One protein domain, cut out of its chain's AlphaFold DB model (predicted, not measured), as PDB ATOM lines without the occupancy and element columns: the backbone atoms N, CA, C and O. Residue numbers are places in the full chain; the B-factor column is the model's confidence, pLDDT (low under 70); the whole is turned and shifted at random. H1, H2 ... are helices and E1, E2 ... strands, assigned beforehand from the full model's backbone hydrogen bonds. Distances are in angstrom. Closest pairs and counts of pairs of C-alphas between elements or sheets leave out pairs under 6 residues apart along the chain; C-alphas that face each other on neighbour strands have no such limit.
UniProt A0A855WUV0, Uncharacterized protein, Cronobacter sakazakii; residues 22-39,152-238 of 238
ATOM      1  N   MET A  22     -40.759  -7.404 -34.806       84.44
ATOM      2  CA  MET A  22     -40.720  -7.954 -33.467       84.44
ATOM      3  C   MET A  22     -41.557  -7.113 -32.493       84.44
ATOM      4  O   MET A  22     -41.303  -5.918 -32.326       84.44
ATOM      5  N   GLU A  23     -42.522  -7.737 -31.818       86.62
ATOM      6  CA  GLU A  23     -43.262  -7.110 -30.722       86.62
ATOM      7  C   GLU A  23     -42.364  -7.046 -29.480       86.62
ATOM      8  O   GLU A  23     -41.749  -8.039 -29.087       86.62
ATOM      9  N   ILE A  24     -42.262  -5.868 -28.862       86.25
ATOM     10  CA  ILE A  24     -41.368  -5.632 -27.726       86.25
ATOM     11  C   ILE A  24     -42.195  -5.552 -26.440       86.25
ATOM     12  O   ILE A  24     -42.864  -4.549 -26.198       86.25
ATOM     13  N   ASP A  25     -42.086  -6.574 -25.595       86.88
ATOM     14  CA  ASP A  25     -42.661  -6.631 -24.250       86.88
ATOM     15  C   ASP A  25     -41.530  -6.779 -23.224       86.88
ATOM     16  O   ASP A  25     -41.102  -7.876 -22.888       86.88
ATOM     17  N   MET A  26     -41.004  -5.659 -22.728       84.94
ATOM     18  CA  MET A  26     -39.900  -5.682 -21.761       84.94
ATOM     19  C   MET A  26     -40.380  -5.667 -20.310       84.94
ATOM     20  O   MET A  26     -39.643  -5.208 -19.434       84.94
ATOM     21  N   ASP A  27     -41.575  -6.165 -20.005       88.50
ATOM     22  CA  ASP A  27     -41.919  -6.421 -18.610       88.50
ATOM     23  C   ASP A  27     -41.112  -7.629 -18.092       88.50
ATOM     24  O   ASP A  27     -40.991  -8.649 -18.776       88.50
ATOM     25  N   PRO A  28     -40.457  -7.513 -16.920       88.81
ATOM     26  CA  PRO A  28     -39.563  -8.549 -16.432       88.81
ATOM     27  C   PRO A  28     -40.360  -9.746 -15.934       88.81
ATOM     28  O   PRO A  28     -41.110  -9.656 -14.960       88.81
ATOM     29  N   LEU A  29     -40.133 -10.891 -16.566       94.62
ATOM     30  CA  LEU A  29     -40.582 -12.174 -16.060       94.62
ATOM     31  C   LEU A  29     -39.656 -12.635 -14.937       94.62
ATOM     32  O   LEU A  29     -38.439 -12.527 -15.032       94.62
ATOM     33  N   ARG A  30     -40.238 -13.188 -13.874       94.38
ATOM     34  CA  ARG A  30     -39.488 -13.919 -12.839       94.38
ATOM     35  C   ARG A  30     -39.470 -15.421 -13.069       94.38
ATOM     36  O   ARG A  30     -38.597 -16.087 -12.537       94.38
ATOM     37  N   HIS A  31     -40.455 -15.924 -13.810       95.19
ATOM     38  CA  HIS A  31     -40.584 -17.336 -14.132       95.19
ATOM     39  C   HIS A  31     -40.894 -17.518 -15.614       95.19
ATOM     40  O   HIS A  31     -41.800 -16.853 -16.128       95.19
ATOM     41  N   LEU A  32     -40.207 -18.443 -16.277       93.62
ATOM     42  CA  LEU A  32     -40.543 -18.902 -17.620       93.62
ATOM     43  C   LEU A  32     -40.397 -20.423 -17.717       93.62
ATOM     44  O   LEU A  32     -39.354 -20.991 -17.418       93.62
ATOM     45  N   ASN A  33     -41.435 -21.086 -18.225       92.25
ATOM     46  CA  ASN A  33     -41.302 -22.472 -18.663       92.25
ATOM     47  C   ASN A  33     -40.723 -22.498 -20.079       92.25
ATOM     48  O   ASN A  33     -41.173 -21.732 -20.933       92.25
ATOM     49  N   LEU A  34     -39.777 -23.405 -20.338       88.75
ATOM     50  CA  LEU A  34     -39.332 -23.680 -21.703       88.75
ATOM     51  C   LEU A  34     -40.547 -24.035 -22.583       88.75
ATOM     52  O   LEU A  34     -41.401 -24.805 -22.127       88.75
ATOM     53  N   PRO A  35     -40.638 -23.507 -23.819       87.31
ATOM     54  CA  PRO A  35     -41.692 -23.897 -24.750       87.31
ATOM     55  C   PRO A  35     -41.729 -25.417 -24.949       87.31
ATOM     56  O   PRO A  35     -40.686 -26.074 -24.990       87.31
ATOM     57  N   GLU A  36     -42.926 -26.001 -25.055       81.25
ATOM     58  CA  GLU A  36     -43.097 -27.464 -25.084       81.25
ATOM     59  C   GLU A  36     -42.379 -28.133 -26.270       81.25
ATOM     60  O   GLU A  36     -41.887 -29.266 -26.162       81.25
ATOM     61  N   ASP A  37     -42.306 -27.416 -27.389       80.25
ATOM     62  CA  ASP A  37     -41.688 -27.804 -28.653       80.25
ATOM     63  C   ASP A  37     -40.190 -27.465 -28.732       80.25
ATOM     64  O   ASP A  37     -39.494 -27.935 -29.642       80.25
ATOM     65  N   TYR A  38     -39.657 -26.724 -27.756       83.38
ATOM     66  CA  TYR A  38     -38.234 -26.433 -27.696       83.38
ATOM     67  C   TYR A  38     -37.434 -27.710 -27.412       83.38
ATOM     68  O   TYR A  38     -37.702 -28.483 -26.483       83.38
ATOM     69  N   ARG A  39     -36.440 -27.966 -28.263       79.75
ATOM     70  CA  ARG A  39     -35.564 -29.142 -28.203       79.75
ATOM     71  C   ARG A  39     -34.160 -28.741 -28.628       79.75
ATOM     72  O   ARG A  39     -34.013 -28.151 -29.699       79.75
ATOM     73  N   ASP A 152     -37.097 -19.967 -31.036       88.44
ATOM     74  CA  ASP A 152     -37.478 -20.135 -32.431       88.44
ATOM     75  C   ASP A 152     -36.381 -20.860 -33.217       88.44
ATOM     76  O   ASP A 152     -35.189 -20.570 -33.097       88.44
ATOM     77  N   LYS A 153     -36.786 -21.783 -34.093       85.56
ATOM     78  CA  LYS A 153     -35.871 -22.500 -34.989       85.56
ATOM     79  C   LYS A 153     -35.990 -21.990 -36.417       85.56
ATOM     80  O   LYS A 153     -37.083 -21.884 -36.972       85.56
ATOM     81  N   ARG A 154     -34.844 -21.743 -37.050       83.50
ATOM     82  CA  ARG A 154     -34.733 -21.419 -38.477       83.50
ATOM     83  C   ARG A 154     -33.658 -22.307 -39.099       83.50
ATOM     84  O   ARG A 154     -32.541 -22.366 -38.602       83.50
ATOM     85  N   ASN A 155     -33.990 -22.986 -40.197       81.00
ATOM     86  CA  ASN A 155     -33.065 -23.914 -40.868       81.00
ATOM     87  C   ASN A 155     -32.142 -23.220 -41.879       81.00
ATOM     88  O   ASN A 155     -31.101 -23.757 -42.247       81.00
ATOM     89  N   LYS A 156     -32.545 -22.046 -42.368       88.31
ATOM     90  CA  LYS A 156     -31.788 -21.229 -43.314       88.31
ATOM     91  C   LYS A 156     -32.018 -19.762 -42.971       88.31
ATOM     92  O   LYS A 156     -33.126 -19.388 -42.589       88.31
ATOM     93  N   LEU A 157     -30.980 -18.955 -43.148       91.06
ATOM     94  CA  LEU A 157     -31.060 -17.502 -43.118       91.06
ATOM     95  C   LEU A 157     -30.745 -16.977 -44.521       91.06
ATOM     96  O   LEU A 157     -29.627 -17.145 -45.008       91.06
ATOM     97  N   ASP A 158     -31.738 -16.384 -45.177       94.31
ATOM     98  CA  ASP A 158     -31.566 -15.685 -46.449       94.31
ATOM     99  C   ASP A 158     -31.725 -14.186 -46.199       94.31
ATOM    100  O   ASP A 158     -32.823 -13.695 -45.955       94.31
ATOM    101  N   LEU A 159     -30.604 -13.464 -46.164       95.25
ATOM    102  CA  LEU A 159     -30.600 -12.062 -45.744       95.25
ATOM    103  C   LEU A 159     -31.339 -11.157 -46.728       95.25
ATOM    104  O   LEU A 159     -31.944 -10.177 -46.309       95.25
ATOM    105  N   VAL A 160     -31.299 -11.469 -48.026       93.25
ATOM    106  CA  VAL A 160     -31.968 -10.649 -49.043       93.25
ATOM    107  C   VAL A 160     -33.479 -10.781 -48.904       93.25
ATOM    108  O   VAL A 160     -34.172  -9.766 -48.879       93.25
ATOM    109  N   GLU A 161     -33.972 -12.014 -48.776       91.56
ATOM    110  CA  GLU A 161     -35.391 -12.291 -48.539       91.56
ATOM    111  C   GLU A 161     -35.853 -11.667 -47.217       91.56
ATOM    112  O   GLU A 161     -36.818 -10.909 -47.212       91.56
ATOM    113  N   LEU A 162     -35.092 -11.859 -46.132       91.62
ATOM    114  CA  LEU A 162     -35.413 -11.290 -44.823       91.62
ATOM    115  C   LEU A 162     -35.503  -9.758 -44.856       91.62
ATOM    116  O   LEU A 162     -36.432  -9.177 -44.299       91.62
ATOM    117  N   PHE A 163     -34.556  -9.073 -45.503       93.75
ATOM    118  CA  PHE A 163     -34.627  -7.615 -45.615       93.75
ATOM    119  C   PHE A 163     -35.833  -7.158 -46.442       93.75
ATOM    120  O   PHE A 163     -36.463  -6.167 -46.081       93.75
ATOM    121  N   GLN A 164     -36.198  -7.880 -47.505       89.06
ATOM    122  CA  GLN A 164     -37.389  -7.569 -48.303       89.06
ATOM    123  C   GLN A 164     -38.695  -7.778 -47.527       89.06
ATOM    124  O   GLN A 164     -39.600  -6.948 -47.634       89.06
ATOM    125  N   GLU A 165     -38.792  -8.865 -46.759       86.75
ATOM    126  CA  GLU A 165     -39.907  -9.158 -45.849       86.75
ATOM    127  C   GLU A 165     -40.097  -7.999 -44.859       86.75
ATOM    128  O   GLU A 165     -41.124  -7.312 -44.881       86.75
ATOM    129  N   LEU A 166     -39.020  -7.634 -44.154       89.00
ATOM    130  CA  LEU A 166     -38.993  -6.531 -43.189       89.00
ATOM    131  C   LEU A 166     -39.129  -5.125 -43.812       89.00
ATOM    132  O   LEU A 166     -39.157  -4.131 -43.083       89.00
ATOM    133  N   GLY A 167     -39.193  -5.009 -45.143       88.81
ATOM    134  CA  GLY A 167     -39.302  -3.727 -45.845       88.81
ATOM    135  C   GLY A 167     -38.052  -2.844 -45.730       88.81
ATOM    136  O   GLY A 167     -38.155  -1.616 -45.764       88.81
ATOM    137  N   ILE A 168     -36.875  -3.451 -45.571       91.38
ATOM    138  CA  ILE A 168     -35.578  -2.781 -45.464       91.38
ATOM    139  C   ILE A 168     -34.870  -2.831 -46.820       91.38
ATOM    140  O   ILE A 168     -34.436  -3.884 -47.283       91.38
ATOM    141  N   GLU A 169     -34.689  -1.673 -47.447       93.06
ATOM    142  CA  GLU A 169     -33.883  -1.561 -48.663       93.06
ATOM    143  C   GLU A 169     -32.401  -1.393 -48.313       93.06
ATOM    144  O   GLU A 169     -31.991  -0.403 -47.704       93.06
ATOM    145  N   VAL A 170     -31.581  -2.366 -48.714       95.12
ATOM    146  CA  VAL A 170     -30.134  -2.351 -48.474       95.12
ATOM    147  C   VAL A 170     -29.397  -1.915 -49.735       95.12
ATOM    148  O   VAL A 170     -29.470  -2.567 -50.774       95.12
ATOM    149  N   PHE A 171     -28.630  -0.829 -49.627       95.62
ATOM    150  CA  PHE A 171     -27.640  -0.443 -50.628       95.62
ATOM    151  C   PHE A 171     -26.248  -0.890 -50.168       95.62
ATOM    152  O   PHE A 171     -25.679  -0.302 -49.248       95.62
ATOM    153  N   GLY A 172     -25.701  -1.925 -50.807       95.06
ATOM    154  CA  GLY A 172     -24.403  -2.503 -50.455       95.06
ATOM    155  C   GLY A 172     -24.491  -4.002 -50.184       95.06
ATOM    156  O   GLY A 172     -25.312  -4.694 -50.781       95.06
ATOM    157  N   ASP A 173     -23.613  -4.494 -49.311       96.81
ATOM    158  CA  ASP A 173     -23.515  -5.913 -48.968       96.81
ATOM    159  C   ASP A 173     -24.500  -6.302 -47.841       96.81
ATOM    160  O   ASP A 173     -24.383  -5.776 -46.730       96.81
ATOM    161  N   PRO A 174     -25.443  -7.235 -48.078       95.88
ATOM    162  CA  PRO A 174     -26.424  -7.651 -47.074       95.88
ATOM    163  C   PRO A 174     -25.812  -8.268 -45.809       95.88
ATOM    164  O   PRO A 174     -26.361  -8.099 -44.720       95.88
ATOM    165  N   VAL A 175     -24.681  -8.973 -45.925       96.75
ATOM    166  CA  VAL A 175     -24.035  -9.645 -44.785       96.75
ATOM    167  C   VAL A 175     -23.432  -8.617 -43.836       96.75
ATOM    168  O   VAL A 175     -23.704  -8.657 -42.637       96.75
ATOM    169  N   ALA A 176     -22.682  -7.651 -44.367       97.62
ATOM    170  CA  ALA A 176     -22.127  -6.542 -43.600       97.62
ATOM    171  C   ALA A 176     -23.233  -5.689 -42.957       97.62
ATOM    172  O   ALA A 176     -23.098  -5.253 -41.813       97.62
ATOM    173  N   THR A 177     -24.357  -5.481 -43.653       97.31
ATOM    174  CA  THR A 177     -25.521  -4.799 -43.072       97.31
ATOM    175  C   THR A 177     -26.113  -5.581 -41.897       97.31
ATOM    176  O   THR A 177     -26.339  -4.992 -40.840       97.31
ATOM    177  N   ALA A 178     -26.319  -6.895 -42.038       96.88
ATOM    178  CA  ALA A 178     -26.838  -7.738 -40.962       96.88
ATOM    179  C   ALA A 178     -25.896  -7.757 -39.745       96.88
ATOM    180  O   ALA A 178     -26.339  -7.564 -38.613       96.88
ATOM    181  N   GLU A 179     -24.590  -7.907 -39.970       97.19
ATOM    182  CA  GLU A 179     -23.571  -7.848 -38.917       97.19
ATOM    183  C   GLU A 179     -23.601  -6.501 -38.174       97.19
ATOM    184  O   GLU A 179     -23.619  -6.465 -36.940       97.19
ATOM    185  N   ALA A 180     -23.670  -5.382 -38.902       97.00
ATOM    186  CA  ALA A 180     -23.765  -4.051 -38.305       97.00
ATOM    187  C   ALA A 180     -25.042  -3.879 -37.462       97.00
ATOM    188  O   ALA A 180     -24.988  -3.288 -36.380       97.00
ATOM    189  N   MET A 181     -26.177  -4.425 -37.910       95.50
ATOM    190  CA  MET A 181     -27.429  -4.422 -37.145       95.50
ATOM    191  C   MET A 181     -27.338  -5.272 -35.869       95.50
ATOM    192  O   MET A 181     -27.818  -4.836 -34.823       95.50
ATOM    193  N   ILE A 182     -26.661  -6.425 -35.902       95.25
ATOM    194  CA  ILE A 182     -26.398  -7.251 -34.706       95.25
ATOM    195  C   ILE A 182     -25.500  -6.500 -33.708       95.25
ATOM    196  O   ILE A 182     -25.738  -6.489 -32.496       95.25
ATOM    197  N   ARG A 183     -24.473  -5.796 -34.193       95.88
ATOM    198  CA  ARG A 183     -23.641  -4.942 -33.327       95.88
ATOM    199  C   ARG A 183     -24.441  -3.796 -32.714       95.88
ATOM    200  O   ARG A 183     -24.237  -3.464 -31.548       95.88
ATOM    201  N   LEU A 184     -25.357  -3.201 -33.476       94.00
ATOM    202  CA  LEU A 184     -26.256  -2.162 -32.974       94.00
ATOM    203  C   LEU A 184     -27.180  -2.713 -31.875       94.00
ATOM    204  O   LEU A 184     -27.301  -2.091 -30.817       94.00
ATOM    205  N   SER A 185     -27.772  -3.893 -32.087       92.69
ATOM    206  CA  SER A 185     -28.674  -4.535 -31.122       92.69
ATOM    207  C   SER A 185     -27.961  -4.997 -29.848       92.69
ATOM    208  O   SER A 185     -28.577  -5.050 -28.786       92.69
ATOM    209  N   THR A 186     -26.644  -5.223 -29.896       93.25
ATOM    210  CA  THR A 186     -25.843  -5.564 -28.707       93.25
ATOM    211  C   THR A 186     -26.002  -4.529 -27.589       93.25
ATOM    212  O   THR A 186     -26.059  -4.897 -26.417       93.25
ATOM    213  N   ARG A 187     -26.140  -3.233 -27.918       89.50
ATOM    214  CA  ARG A 187     -26.396  -2.190 -26.905       89.50
ATOM    215  C   ARG A 187     -27.728  -2.407 -26.193       89.50
ATOM    216  O   ARG A 187     -27.797  -2.225 -24.982       89.50
ATOM    217  N   PHE A 188     -28.762  -2.799 -26.936       89.75
ATOM    218  CA  PHE A 188     -30.076  -3.113 -26.380       89.75
ATOM    219  C   PHE A 188     -29.987  -4.330 -25.455       89.75
ATOM    220  O   PHE A 188     -30.367  -4.223 -24.298       89.75
ATOM    221  N   ILE A 189     -29.387  -5.433 -25.916       92.88
ATOM    222  CA  ILE A 189     -29.227  -6.665 -25.122       92.88
ATOM    223  C   ILE A 189     -28.465  -6.381 -23.821       92.88
ATOM    224  O   ILE A 189     -28.957  -6.674 -22.731       92.88
ATOM    225  N   LYS A 190     -27.296  -5.733 -23.917       91.44
ATOM    226  CA  LYS A 190     -26.456  -5.439 -22.748       91.44
ATOM    227  C   LYS A 190     -27.073  -4.434 -21.780       91.44
ATOM    228  O   LYS A 190     -26.694  -4.445 -20.619       91.44
ATOM    229  N   THR A 191     -28.029  -3.608 -22.210       89.88
ATOM    230  CA  THR A 191     -28.786  -2.749 -21.280       89.88
ATOM    231  C   THR A 191     -29.553  -3.585 -20.250       89.88
ATOM    232  O   THR A 191     -29.667  -3.167 -19.106       89.88
ATOM    233  N   TYR A 192     -30.040  -4.771 -20.628       88.81
ATOM    234  CA  TYR A 192     -30.790  -5.647 -19.726       88.81
ATOM    235  C   TYR A 192     -29.914  -6.691 -19.047       88.81
ATOM    236  O   TYR A 192     -30.090  -6.930 -17.857       88.81
ATOM    237  N   SER A 193     -28.953  -7.276 -19.766       87.88
ATOM    238  CA  SER A 193     -28.128  -8.347 -19.197       87.88
ATOM    239  C   SER A 193     -27.085  -7.863 -18.217       87.88
ATOM    240  O   SER A 193     -26.810  -8.548 -17.236       87.88
ATOM    241  N   LEU A 194     -26.581  -6.638 -18.400       85.31
ATOM    242  CA  LEU A 194     -25.874  -5.981 -17.313       85.31
ATOM    243  C   LEU A 194     -26.830  -5.768 -16.146       85.31
ATOM    244  O   LEU A 194     -26.423  -6.005 -15.030       85.31
ATOM    245  N   ASN A 195     -28.106  -5.464 -16.370       84.75
ATOM    246  CA  ASN A 195     -29.061  -5.217 -15.292       84.75
ATOM    247  C   ASN A 195     -29.731  -6.477 -14.698       84.75
ATOM    248  O   ASN A 195     -30.887  -6.449 -14.268       84.75
ATOM    249  N   GLY A 196     -29.037  -7.617 -14.717       89.62
ATOM    250  CA  GLY A 196     -29.524  -8.848 -14.094       89.62
ATOM    251  C   GLY A 196     -30.688  -9.521 -14.828       89.62
ATOM    252  O   GLY A 196     -31.494 -10.207 -14.198       89.62
ATOM    253  N   SER A 197     -30.855  -9.295 -16.136       93.69
ATOM    254  CA  SER A 197     -31.934  -9.900 -16.933       93.69
ATOM    255  C   SER A 197     -31.474 -10.390 -18.304       93.69
ATOM    256  O   SER A 197     -30.819  -9.661 -19.038       93.69
ATOM    257  N   SER A 198     -31.933 -11.556 -18.738       95.88
ATOM    258  CA  SER A 198     -31.686 -12.047 -20.099       95.88
ATOM    259  C   SER A 198     -32.838 -11.704 -21.037       95.88
ATOM    260  O   SER A 198     -33.988 -11.565 -20.611       95.88
ATOM    261  N   VAL A 199     -32.535 -11.558 -22.324       95.75
ATOM    262  CA  VAL A 199     -33.526 -11.272 -23.372       95.75
ATOM    263  C   VAL A 199     -34.000 -12.579 -23.997       95.75
ATOM    264  O   VAL A 199     -33.197 -13.464 -24.262       95.75
ATOM    265  N   ILE A 200     -35.295 -12.707 -24.252       94.44
ATOM    266  CA  ILE A 200     -35.905 -13.888 -24.864       94.44
ATOM    267  C   ILE A 200     -36.537 -13.489 -26.189       94.44
ATOM    268  O   ILE A 200     -37.338 -12.558 -26.224       94.44
ATOM    269  N   PHE A 201     -36.231 -14.246 -27.236       93.06
ATOM    270  CA  PHE A 201     -36.894 -14.196 -28.533       93.06
ATOM    271  C   PHE A 201     -37.714 -15.469 -28.745       93.06
ATOM    272  O   PHE A 201     -37.175 -16.580 -28.698       93.06
ATOM    273  N   HIS A 202     -39.020 -15.302 -28.949       91.25
ATOM    274  CA  HIS A 202     -39.923 -16.401 -29.276       91.25
ATOM    275  C   HIS A 202     -41.186 -15.889 -29.976       91.25
ATOM    276  O   HIS A 202     -41.783 -14.918 -29.511       91.25
ATOM    277  N   GLU A 203     -41.597 -16.528 -31.071       87.69
ATOM    278  CA  GLU A 203     -42.787 -16.178 -31.864       87.69
ATOM    279  C   GLU A 203     -42.835 -14.693 -32.276       87.69
ATOM    280  O   GLU A 203     -43.863 -14.029 -32.142       87.69
ATOM    281  N   ASN A 204     -41.705 -14.144 -32.744       85.81
ATOM    282  CA  ASN A 204     -41.540 -12.711 -33.056       85.81
ATOM    283  C   ASN A 204     -41.828 -11.764 -31.872       85.81
ATOM    284  O   ASN A 204     -42.036 -10.568 -32.068       85.81
ATOM    285  N   LYS A 205     -41.799 -12.258 -30.632       89.81
ATOM    286  CA  LYS A 205     -41.902 -11.440 -29.421       89.81
ATOM    287  C   LYS A 205     -40.560 -11.380 -28.718       89.81
ATOM    288  O   LYS A 205     -39.839 -12.374 -28.638       89.81
ATOM    289  N   THR A 206     -40.256 -10.209 -28.174       92.50
ATOM    290  CA  THR A 206     -39.155 -10.022 -27.232       92.50
ATOM    291  C   THR A 206     -39.705  -9.917 -25.830       92.50
ATOM    292  O   THR A 206     -40.591  -9.099 -25.593       92.50
ATOM    293  N   LYS A 207     -39.135 -10.701 -24.913       93.50
ATOM    294  CA  LYS A 207     -39.350 -10.574 -23.470       93.50
ATOM    295  C   LYS A 207     -38.037 -10.436 -22.724       93.50
ATOM    296  O   LYS A 207     -36.972 -10.680 -23.290       93.50
ATOM    297  N   ARG A 208     -38.099 -10.090 -21.439       94.38
ATOM    298  CA  ARG A 208     -36.955 -10.248 -20.531       94.38
ATOM    299  C   ARG A 208     -37.293 -11.139 -19.345       94.38
ATOM    300  O   ARG A 208     -38.413 -11.104 -18.841       94.38
ATOM    301  N   ILE A 209     -36.307 -11.904 -18.889       95.81
ATOM    302  CA  ILE A 209     -36.382 -12.724 -17.681       95.81
ATOM    303  C   ILE A 209     -35.304 -12.295 -16.694       95.81
ATOM    304  O   ILE A 209     -34.157 -12.095 -17.082       95.81
ATOM    305  N   ILE A 210     -35.677 -12.132 -15.428       95.62
ATOM    306  CA  ILE A 210     -34.735 -11.821 -14.355       95.62
ATOM    307  C   ILE A 210     -33.902 -13.070 -14.061       95.62
ATOM    308  O   ILE A 210     -34.447 -14.146 -13.807       95.62
ATOM    309  N   GLN A 211     -32.587 -12.897 -14.059       95.69
ATOM    310  CA  GLN A 211     -31.593 -13.919 -13.749       95.69
ATOM    311  C   GLN A 211     -31.820 -14.540 -12.366       95.69
ATOM    312  O   GLN A 211     -32.205 -13.837 -11.428       95.69
ATOM    313  N   GLY A 212     -31.574 -15.841 -12.217       94.12
ATOM    314  CA  GLY A 212     -31.731 -16.557 -10.949       94.12
ATOM    315  C   GLY A 212     -30.935 -15.906  -9.817       94.12
ATOM    316  O   GLY A 212     -31.493 -15.602  -8.759       94.12
ATOM    317  N   LEU A 213     -29.670 -15.570 -10.075       91.56
ATOM    318  CA  LEU A 213     -28.799 -14.875  -9.131       91.56
ATOM    319  C   LEU A 213     -29.342 -13.489  -8.751       91.56
ATOM    320  O   LEU A 213     -29.271 -13.100  -7.584       91.56
ATOM    321  N   ALA A 214     -29.934 -12.762  -9.704       91.12
ATOM    322  CA  ALA A 214     -30.573 -11.472  -9.440       91.12
ATOM    323  C   ALA A 214     -31.787 -11.611  -8.528       91.12
ATOM    324  O   ALA A 214     -31.921 -10.856  -7.565       91.12
ATOM    325  N   GLN A 215     -32.620 -12.624  -8.749       93.69
ATOM    326  CA  GLN A 215     -33.753 -12.901  -7.870       93.69
ATOM    327  C   GLN A 215     -33.297 -13.279  -6.452       93.69
ATOM    328  O   GLN A 215     -33.855 -12.774  -5.474       93.69
ATOM    329  N   SER A 216     -32.264 -14.119  -6.320       92.25
ATOM    330  CA  SER A 216     -31.677 -14.470  -5.019       92.25
ATOM    331  C   SER A 216     -31.097 -13.250  -4.303       92.25
ATOM    332  O   SER A 216     -31.301 -13.085  -3.099       92.25
ATOM    333  N   PHE A 217     -30.418 -12.366  -5.033       89.25
ATOM    334  CA  PHE A 217     -29.850 -11.143  -4.477       89.25
ATOM    335  C   PHE A 217     -30.927 -10.155  -4.008       89.25
ATOM    336  O   PHE A 217     -30.833  -9.595  -2.915       89.25
ATOM    337  N   GLU A 218     -32.002  -9.982  -4.777       90.38
ATOM    338  CA  GLU A 218     -33.157  -9.183  -4.358       90.38
ATOM    339  C   GLU A 218     -33.819  -9.736  -3.088       90.38
ATOM    340  O   GLU A 218     -34.189  -8.967  -2.195       90.38
ATOM    341  N   ALA A 219     -33.964 -11.063  -2.991       90.81
ATOM    342  CA  ALA A 219     -34.501 -11.717  -1.800       90.81
ATOM    343  C   ALA A 219     -33.597 -11.480  -0.579       90.81
ATOM    344  O   ALA A 219     -34.090 -11.084   0.477       90.81
ATOM    345  N   TYR A 220     -32.279 -11.615  -0.752       89.94
ATOM    346  CA  TYR A 220     -31.289 -11.324   0.285       89.94
ATOM    347  C   TYR A 220     -31.394  -9.883   0.806       89.94
ATOM    348  O   TYR A 220     -31.490  -9.667   2.014       89.94
ATOM    349  N   LEU A 221     -31.454  -8.892  -0.091       89.69
ATOM    350  CA  LEU A 221     -31.582  -7.474   0.275       89.69
ATOM    351  C   LEU A 221     -32.907  -7.137   0.968       89.69
ATOM    352  O   LEU A 221     -32.973  -6.189   1.750       89.69
ATOM    353  N   LYS A 222     -33.976  -7.885   0.678       90.06
ATOM    354  CA  LYS A 222     -35.264  -7.732   1.368       90.06
ATOM    355  C   LYS A 222     -35.170  -8.158   2.834       90.06
ATOM    356  O   LYS A 222     -35.834  -7.557   3.676       90.06
ATOM    357  N   GLU A 223     -34.361  -9.173   3.122       93.31
ATOM    358  CA  GLU A 223     -34.084  -9.650   4.480       93.31
ATOM    359  C   GLU A 223     -33.023  -8.798   5.197       93.31
ATOM    360  O   GLU A 223     -33.089  -8.659   6.416       93.31
ATOM    361  N   HIS A 224     -32.112  -8.173   4.441       89.88
ATOM    362  CA  HIS A 224     -30.980  -7.390   4.952       89.88
ATOM    363  C   HIS A 224     -30.959  -5.962   4.364       89.88
ATOM    364  O   HIS A 224     -30.056  -5.596   3.599       89.88
ATOM    365  N   PRO A 225     -31.963  -5.116   4.666       87.38
ATOM    366  CA  PRO A 225     -32.108  -3.793   4.055       87.38
ATOM    367  C   PRO A 225     -30.925  -2.846   4.326       87.38
ATOM    368  O   PRO A 225     -30.671  -1.933   3.536       87.38
ATOM    369  N   GLU A 226     -30.185  -3.057   5.415       87.44
ATOM    370  CA  GLU A 226     -28.963  -2.330   5.768       87.44
ATOM    371  C   GLU A 226     -27.816  -2.541   4.772       87.44
ATOM    372  O   GLU A 226     -26.894  -1.726   4.701       87.44
ATOM    373  N   GLU A 227     -27.864  -3.614   3.983       82.62
ATOM    374  CA  GLU A 227     -26.809  -3.954   3.035       82.62
ATOM    375  C   GLU A 227     -26.956  -3.264   1.681       82.62
ATOM    376  O   GLU A 227     -25.987  -3.164   0.930       82.62
ATOM    377  N   ARG A 228     -28.127  -2.682   1.399       76.69
ATOM    378  CA  ARG A 228     -28.491  -2.120   0.088       76.69
ATOM    379  C   ARG A 228     -27.517  -1.074  -0.460       76.69
ATOM    380  O   ARG A 228     -27.416  -0.910  -1.669       76.69
ATOM    381  N   ASN A 229     -26.815  -0.362   0.421       75.81
ATOM    382  CA  ASN A 229     -25.893   0.717   0.060       75.81
ATOM    383  C   ASN A 229     -24.421   0.376   0.360       75.81
ATOM    384  O   ASN A 229     -23.574   1.270   0.314       75.81
ATOM    385  N   LYS A 230     -24.096  -0.880   0.714       72.88
ATOM    386  CA  LYS A 230     -22.711  -1.288   0.984       72.88
ATOM    387  C   LYS A 230     -21.923  -1.373  -0.335       72.88
ATOM    388  O   LYS A 230     -22.287  -2.169  -1.199       72.88
ATOM    389  N   PRO A 231     -20.836  -0.599  -0.507       56.84
ATOM    390  CA  PRO A 231     -20.005  -0.692  -1.704       56.84
ATOM    391  C   PRO A 231     -19.345  -2.076  -1.789       56.84
ATOM    392  O   PRO A 231     -18.744  -2.533  -0.819       56.84
ATOM    393  N   GLY A 232     -19.452  -2.733  -2.948       58.00
ATOM    394  CA  GLY A 232     -18.834  -4.042  -3.204       58.00
ATOM    395  C   GLY A 232     -19.697  -5.262  -2.862       58.00
ATOM    396  O   GLY A 232     -19.293  -6.380  -3.172       58.00
ATOM    397  N   LEU A 233     -20.890  -5.076  -2.287       57.44
ATOM    398  CA  LEU A 233     -21.895  -6.134  -2.247       57.44
ATOM    399  C   LEU A 233     -22.435  -6.298  -3.666       57.44
ATOM    400  O   LEU A 233     -23.075  -5.356  -4.124       57.44
ATOM    401  N   PHE A 234     -22.104  -7.415  -4.340       52.06
ATOM    402  CA  PHE A 234     -22.431  -7.738  -5.741       52.06
ATOM    403  C   PHE A 234     -23.531  -6.836  -6.292       52.06
ATOM    404  O   PHE A 234     -24.718  -7.117  -6.159       52.06
ATOM    405  N   HIS A 235     -23.134  -5.703  -6.868       51.69
ATOM    406  CA  HIS A 235     -24.065  -4.881  -7.607       51.69
ATOM    407  C   HIS A 235     -24.295  -5.679  -8.882       51.69
ATOM    408  O   HIS A 235     -23.561  -5.489  -9.844       51.69
ATOM    409  N   LEU A 236     -25.237  -6.625  -8.875       48.16
ATOM    410  CA  LEU A 236     -25.951  -6.902 -10.109       48.16
ATOM    411  C   LEU A 236     -26.516  -5.542 -10.503       48.16
ATOM    412  O   LEU A 236     -27.226  -4.944  -9.683       48.16
ATOM    413  N   PRO A 237     -26.052  -4.961 -11.621       41.34
ATOM    414  CA  PRO A 237     -26.482  -3.637 -12.017       41.34
ATOM    415  C   PRO A 237     -28.009  -3.586 -11.952       41.34
ATOM    416  O   PRO A 237     -28.701  -4.521 -12.338       41.34
ATOM    417  N   ILE A 238     -28.527  -2.541 -11.323       42.72
ATOM    418  CA  ILE A 238     -29.959  -2.244 -11.324       42.72
ATOM    419  C   ILE A 238     -30.294  -1.653 -12.686       42.72
ATOM    420  O   ILE A 238     -29.512  -0.780 -13.136       42.72
TER     421      ILE A 238
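Overview. This is residues 22 to 39 and 152 to 238 of the 238 residues of an uncharacterized protein of Cronobacter sakazakii (UniProt A0A855WUV0). A small, strongly twisted sheet of three strands has the long helix H2 over one face, where residues 188 to 193 make the contact; the rest of H2 runs past the sheet to a corner with the short H1. H3 extends the model beyond the opposite end of the sheet, and the last residues fold back from its far end. The 105 printed residues hold, in order, E1, H1, H2, E2, E3 and H3; the sheet is mixed, with order E1, E3, E2, and the class is mixed, helices and strands. The whole is loose, with a radius of gyration of the C-alphas of 18.5 A, and spans 56 by 33 by 20 A.

Along the chain. E1 is residues 23 to 29, from C-alpha 23 at (-43.262, -7.110, -30.722), 15.7 A long. H1 is residues 159 to 165, 9.8 A; H2 is residues 174 to 193, 27.9 A, with a kink of 29 degrees near residue 187. E2 is residues 197 to 202, 16.1 A, E3 residues 205 to 210, 16.7 A, and H3 residues 212 to 223, 17.1 A, ending at C-alpha 223 (-34.084, -9.650, 4.480).

Arrangement. E1 and E3 are parallel, with N 25 and O 206 2.9 A apart. The hairpin E2 and E3 is antiparallel, with N 200 and O 207 2.8 A apart. H2 is on the sheet at a height of 10.8 A, over E2; their closest C-alphas, Tyr 192 and Ser 198, are 6.5 A apart. H1 touches residues 174 to 178 of H2 alone, about perpendicular at 75 degrees; the closest C-alphas, Leu 159 and Pro 174, are 6.2 A apart. H3 is only just not on the sheet, with 4 pairs of C-alphas within 10 A, and is apart from H2. Every O i to N i+4 pair is within hydrogen-bond range in H1 and H3, and 13 of 16 in H2.

Size, cuts and confidence. The farthest C-alphas, Phe 171 and Glu 226, are 56.4 A apart. Residues 40 to 151 are not printed; C-alphas 39 and 152 are 10.1 A apart across the cut. Of the links printed whole, none is long. Residues 231 to 238 have pLDDT under 70.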